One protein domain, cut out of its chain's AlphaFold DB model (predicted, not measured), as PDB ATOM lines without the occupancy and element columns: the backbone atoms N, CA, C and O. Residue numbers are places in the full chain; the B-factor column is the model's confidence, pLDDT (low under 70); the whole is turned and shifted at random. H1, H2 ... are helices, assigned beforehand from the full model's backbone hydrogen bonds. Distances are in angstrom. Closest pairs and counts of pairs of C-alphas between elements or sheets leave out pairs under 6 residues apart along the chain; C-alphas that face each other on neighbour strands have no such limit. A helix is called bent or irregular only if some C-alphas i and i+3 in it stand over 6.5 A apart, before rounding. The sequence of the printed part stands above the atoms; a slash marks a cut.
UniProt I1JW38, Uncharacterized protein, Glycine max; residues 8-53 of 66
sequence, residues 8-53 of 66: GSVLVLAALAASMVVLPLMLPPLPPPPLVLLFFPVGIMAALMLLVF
ATOM      1  N   GLY A   8     123.609 116.560 176.625       93.94
ATOM      2  CA  GLY A   8     124.879 116.998 177.210       93.94
ATOM      3  C   GLY A   8     125.079 118.519 177.201       93.94
ATOM      4  O   GLY A   8     125.471 119.088 178.213       93.94
ATOM      5  N   SER A   9     124.748 119.207 176.103       93.49
ATOM      6  CA  SER A   9     124.847 120.672 176.026       93.49
ATOM      7  C   SER A   9     123.832 121.366 176.932       93.49
ATOM      8  O   SER A   9     124.146 122.414 177.489       93.49
ATOM      9  N   VAL A  10     122.632 120.796 177.084       93.35
ATOM     10  CA  VAL A  10     121.609 121.326 177.999       93.35
ATOM     11  C   VAL A  10     122.087 121.222 179.448       93.35
ATOM     12  O   VAL A  10     121.966 122.190 180.193       93.35
ATOM     13  N   LEU A  11     122.696 120.096 179.836       95.90
ATOM     14  CA  LEU A  11     123.276 119.919 181.173       95.90
ATOM     15  C   LEU A  11     124.431 120.891 181.441       95.90
ATOM     16  O   LEU A  11     124.473 121.502 182.506       95.90
ATOM     17  N   VAL A  12     125.335 121.080 180.474       96.50
ATOM     18  CA  VAL A  12     126.429 122.061 180.592       96.50
ATOM     19  C   VAL A  12     125.874 123.476 180.743       96.50
ATOM     20  O   VAL A  12     126.327 124.217 181.612       96.50
ATOM     21  N   LEU A  13     124.864 123.840 179.947       95.09
ATOM     22  CA  LEU A  13     124.215 125.145 180.048       95.09
ATOM     23  C   LEU A  13     123.531 125.332 181.408       95.09
ATOM     24  O   LEU A  13     123.662 126.394 182.007       95.09
ATOM     25  N   ALA A  14     122.845 124.307 181.917       95.72
ATOM     26  CA  ALA A  14     122.208 124.345 183.229       95.72
ATOM     27  C   ALA A  14     123.238 124.501 184.360       95.72
ATOM     28  O   ALA A  14     123.039 125.315 185.259       95.72
ATOM     29  N   ALA A  15     124.360 123.780 184.295       96.91
ATOM     30  CA  ALA A  15     125.452 123.914 185.257       96.91
ATOM     31  C   ALA A  15     126.099 125.307 185.202       96.91
ATOM     32  O   ALA A  15     126.366 125.903 186.245       96.91
ATOM     33  N   LEU A  16     126.301 125.852 183.998       96.59
ATOM     34  CA  LEU A  16     126.804 127.212 183.797       96.59
ATOM     35  C   LEU A  16     125.822 128.269 184.325       96.59
ATOM     36  O   LEU A  16     126.228 129.244 184.949       96.59
ATOM     37  N   ALA A  17     124.522 128.077 184.108       96.12
ATOM     38  CA  ALA A  17     123.497 128.967 184.640       96.12
ATOM     39  C   ALA A  17     123.457 128.918 186.174       96.12
ATOM     40  O   ALA A  17     123.410 129.960 186.826       96.12
ATOM     41  N   ALA A  18     123.543 127.721 186.762       96.59
ATOM     42  CA  ALA A  18     123.626 127.555 188.208       96.59
ATOM     43  C   ALA A  18     124.887 128.219 188.780       96.59
ATOM     44  O   ALA A  18     124.801 128.920 189.788       96.59
ATOM     45  N   SER A  19     126.044 128.073 188.123       96.23
ATOM     46  CA  SER A  19     127.278 128.724 188.570       96.23
ATOM     47  C   SER A  19     127.178 130.246 188.495       96.23
ATOM     48  O   SER A  19     127.599 130.910 189.435       96.23
ATOM     49  N   MET A  20     126.532 130.810 187.469       92.39
ATOM     50  CA  MET A  20     126.274 132.252 187.373       92.39
ATOM     51  C   MET A  20     125.401 132.810 188.502       92.39
ATOM     52  O   MET A  20     125.516 133.994 188.801       92.39
ATOM     53  N   VAL A  21     124.562 131.992 189.148       92.71
ATOM     54  CA  VAL A  21     123.752 132.408 190.310       92.71
ATOM     55  C   VAL A  21     124.490 132.169 191.627       92.71
ATOM     56  O   VAL A  21     124.490 133.026 192.504       92.71
ATOM     57  N   VAL A  22     125.145 131.016 191.779       95.19
ATOM     58  CA  VAL A  22     125.853 130.655 193.017       95.19
ATOM     59  C   VAL A  22     127.098 131.518 193.221       95.19
ATOM     60  O   VAL A  22     127.383 131.941 194.340       95.19
ATOM     61  N   LEU A  23     127.825 131.816 192.143       91.63
ATOM     62  CA  LEU A  23     129.050 132.607 192.173       91.63
ATOM     63  C   LEU A  23     128.852 134.004 192.802       91.63
ATOM     64  O   LEU A  23     129.553 134.295 193.766       91.63
ATOM     65  N   PRO A  24     127.912 134.860 192.353       88.04
ATOM     66  CA  PRO A  24     127.706 136.178 192.957       88.04
ATOM     67  C   PRO A  24     127.180 136.121 194.396       88.04
ATOM     68  O   PRO A  24     127.435 137.048 195.153       88.04
ATOM     69  N   LEU A  25     126.474 135.054 194.791       88.39
ATOM     70  CA  LEU A  25     125.997 134.886 196.170       88.39
ATOM     71  C   LEU A  25     127.124 134.517 197.143       88.39
ATOM     72  O   LEU A  25     127.050 134.855 198.322       88.39
ATOM     73  N   MET A  26     128.144 133.803 196.665       91.97
ATOM     74  CA  MET A  26     129.303 133.401 197.468       91.97
ATOM     75  C   MET A  26     130.459 134.404 197.407       91.97
ATOM     76  O   MET A  26     131.336 134.372 198.269       91.97
ATOM     77  N   LEU A  27     130.498 135.273 196.393       86.30
ATOM     78  CA  LEU A  27     131.583 136.233 196.234       86.30
ATOM     79  C   LEU A  27     131.416 137.437 197.184       86.30
ATOM     80  O   LEU A  27     130.330 138.011 197.269       86.30
ATOM     81  N   PRO A  28     132.496 137.880 197.857       88.35
ATOM     82  CA  PRO A  28     132.539 139.206 198.473       88.35
ATOM     83  C   PRO A  28     132.386 140.294 197.391       88.35
ATOM     84  O   PRO A  28     132.497 139.980 196.202       88.35
ATOM     85  N   PRO A  29     132.164 141.575 197.753       86.77
ATOM     86  CA  PRO A  29     132.132 142.660 196.773       86.77
ATOM     87  C   PRO A  29     133.364 142.583 195.865       86.77
ATOM     88  O   PRO A  29     134.500 142.671 196.338       86.77
ATOM     89  N   LEU A  30     133.132 142.342 194.570       80.17
ATOM     90  CA  LEU A  30     134.223 142.153 193.624       80.17
ATOM     91  C   LEU A  30     135.018 143.464 193.513       80.17
ATOM     92  O   LEU A  30     134.411 144.537 193.430       80.17
ATOM     93  N   PRO A  31     136.362 143.404 193.478       87.43
ATOM     94  CA  PRO A  31     137.165 144.573 193.150       87.43
ATOM     95  C   PRO A  31     136.777 145.099 191.756       87.43
ATOM     96  O   PRO A  31     136.249 144.342 190.934       87.43
ATOM     97  N   PRO A  32     137.032 146.387 191.467       88.51
ATOM     98  CA  PRO A  32     136.700 146.978 190.175       88.51
ATOM     99  C   PRO A  32     137.253 146.132 189.010       88.51
ATOM    100  O   PRO A  32     138.382 145.635 189.119       88.51
ATOM    101  N   PRO A  33     136.490 145.962 187.907       87.74
ATOM    102  CA  PRO A  33     136.897 145.143 186.772       87.74
ATOM    103  C   PRO A  33     138.303 145.510 186.291       87.74
ATOM    104  O   PRO A  33     138.551 146.673 185.953       87.74
ATOM    105  N   PRO A  34     139.234 144.544 186.241       92.22
ATOM    106  CA  PRO A  34     140.570 144.808 185.747       92.22
ATOM    107  C   PRO A  34     140.531 145.338 184.313       92.22
ATOM    108  O   PRO A  34     139.896 144.738 183.446       92.22
ATOM    109  N   LEU A  35     141.293 146.397 184.027       89.49
ATOM    110  CA  LEU A  35     141.471 146.897 182.656       89.49
ATOM    111  C   LEU A  35     142.035 145.818 181.720       89.49
ATOM    112  O   LEU A  35     141.829 145.891 180.514       89.49
ATOM    113  N   VAL A  36     142.681 144.774 182.258       91.85
ATOM    114  CA  VAL A  36     143.121 143.634 181.445       91.85
ATOM    115  C   VAL A  36     141.961 142.899 180.766       91.85
ATOM    116  O   VAL A  36     142.131 142.379 179.668       91.85
ATOM    117  N   LEU A  37     140.763 142.899 181.363       89.30
ATOM    118  CA  LEU A  37     139.568 142.330 180.736       89.30
ATOM    119  C   LEU A  37     139.146 143.125 179.504       89.30
ATOM    120  O   LEU A  37     138.555 142.541 178.603       89.30
ATOM    121  N   LEU A  38     139.477 144.422 179.435       91.97
ATOM    122  CA  LEU A  38     139.191 145.257 178.269       91.97
ATOM    123  C   LEU A  38     140.072 144.904 177.069       91.97
ATOM    124  O   LEU A  38     139.670 145.191 175.944       91.97
ATOM    125  N   PHE A  39     141.210 144.222 177.251       93.98
ATOM    126  CA  PHE A  39     141.989 143.740 176.106       93.98
ATOM    127  C   PHE A  39     141.190 142.772 175.230       93.98
ATOM    128  O   PHE A  39     141.371 142.782 174.018       93.98
ATOM    129  N   PHE A  40     140.278 141.981 175.804       93.77
ATOM    130  CA  PHE A  40     139.435 141.067 175.032       93.77
ATOM    131  C   PHE A  40     138.469 141.800 174.074       93.77
ATOM    132  O   PHE A  40     138.587 141.602 172.864       93.77
ATOM    133  N   PRO A  41     137.556 142.682 174.537       94.64
ATOM    134  CA  PRO A  41     136.668 143.425 173.650       94.64
ATOM    135  C   PRO A  41     137.429 144.382 172.725       94.64
ATOM    136  O   PRO A  41     137.113 144.439 171.540       94.64
ATOM    137  N   VAL A  42     138.456 145.090 173.212       96.78
ATOM    138  CA  VAL A  42     139.256 145.999 172.372       96.78
ATOM    139  C   VAL A  42     140.016 145.221 171.298       96.78
ATOM    140  O   VAL A  42     140.064 145.654 170.149       96.78
ATOM    141  N   GLY A  43     140.554 144.049 171.635       96.45
ATOM    142  CA  GLY A  43     141.214 143.158 170.685       96.45
ATOM    143  C   GLY A  43     140.263 142.656 169.602       96.45
ATOM    144  O   GLY A  43     140.615 142.693 168.425       96.45
ATOM    145  N   ILE A  44     139.036 142.268 169.970       97.15
ATOM    146  CA  ILE A  44     137.997 141.904 168.995       97.15
ATOM    147  C   ILE A  44     137.653 143.102 168.110       97.15
ATOM    148  O   ILE A  44     137.612 142.953 166.894       97.15
ATOM    149  N   MET A  45     137.451 144.293 168.680       97.16
ATOM    150  CA  MET A  45     137.178 145.497 167.890       97.16
ATOM    151  C   MET A  45     138.302 145.781 166.894       97.16
ATOM    152  O   MET A  45     138.025 146.018 165.723       97.16
ATOM    153  N   ALA A  46     139.561 145.702 167.326       96.79
ATOM    154  CA  ALA A  46     140.709 145.870 166.447       96.79
ATOM    155  C   ALA A  46     140.741 144.800 165.343       96.79
ATOM    156  O   ALA A  46     140.918 145.131 164.175       96.79
ATOM    157  N   ALA A  47     140.496 143.531 165.684       96.42
ATOM    158  CA  ALA A  47     140.433 142.444 164.711       96.42
ATOM    159  C   ALA A  47     139.313 142.657 163.680       96.42
ATOM    160  O   ALA A  47     139.536 142.462 162.489       96.42
ATOM    161  N   LEU A  48     138.135 143.112 164.111       95.83
ATOM    162  CA  LEU A  48     137.020 143.441 163.220       95.83
ATOM    163  C   LEU A  48     137.335 144.652 162.327       95.83
ATOM    164  O   LEU A  48     137.017 144.627 161.141       95.83
ATOM    165  N   MET A  49     138.012 145.675 162.861       95.84
ATOM    166  CA  MET A  49     138.504 146.819 162.082       95.84
ATOM    167  C   MET A  49     139.561 146.419 161.053       95.84
ATOM    168  O   MET A  49     139.705 147.104 160.053       95.84
ATOM    169  N   LEU A  50     140.300 145.329 161.257       95.26
ATOM    170  CA  LEU A  50     141.172 144.765 160.223       95.26
ATOM    171  C   LEU A  50     140.377 143.922 159.224       95.26
ATOM    172  O   LEU A  50     140.600 144.011 158.019       95.26
ATOM    173  N   LEU A  51     139.426 143.125 159.715       91.88
ATOM    174  CA  LEU A  51     138.613 142.227 158.899       91.88
ATOM    175  C   LEU A  51     137.740 142.981 157.890       91.88
ATOM    176  O   LEU A  51     137.514 142.468 156.802       91.88
ATOM    177  N   VAL A  52     137.309 144.209 158.198       88.57
ATOM    178  CA  VAL A  52     136.562 145.056 157.247       88.57
ATOM    179  C   VAL A  52     137.381 145.417 156.000       88.57
ATOM    180  O   VAL A  52     136.810 145.641 154.938       88.57
ATOM    181  N   PHE A  53     138.713 145.447 156.106       88.22
ATOM    182  CA  PHE A  53     139.610 145.647 154.965       88.22
ATOM    183  C   PHE A  53     139.986 144.331 154.275       88.22
ATOM    184  O   PHE A  53     140.632 144.352 153.228       88.22
TER     185      PHE A  53
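AT A GLANCE: This is residues 8 to 53 of the 66 residues of an uncharacterized protein of Glycine max (UniProt I1JW38). Two helices, H1 and then H2, are the legs of a wide open arch, and residues 27 to 34 make its top. The legs have no packing between them, and residues 8 to 53 stand free. The printed part has 46 residues, two named helices, no named strand, and is all helix. It is extended, with a radius of gyration of the C-alphas of 16.3 A, and flat, spanning 43 by 33 by 9 A.

HOW THE PARTS SIT: Start at Gly 8, where H1, residues 8 to 26, begins; a short link of 8 residues leads to H2, residues 35 to 51. The two are apart, with no C-alpha of one within 8 A of the other. Look along the backbones: O i to N i+4 pairs are within hydrogen-bond range in 13 of 15 cases in H1 and 10 of 13 in H2.

IN THESE COORDINATES: Find C-alpha 8 at (124.879, 116.998, 177.210); H1 runs 26.4 A to C-alpha 26. H1 is neither bent nor irregular, but only just: C-alphas 21 and 24 are 6.1 A apart. From C-alpha 35 at (141.471, 146.897, 182.656), H2 runs 24.4 A to C-alpha 51 at (138.613, 142.227, 158.899).

THE WHOLE: The C-alphas farthest apart, of Met 26 and Phe 53, are 45.4 A apart. The printed part has no cut, and no printed residue is under 70 in pLDDT.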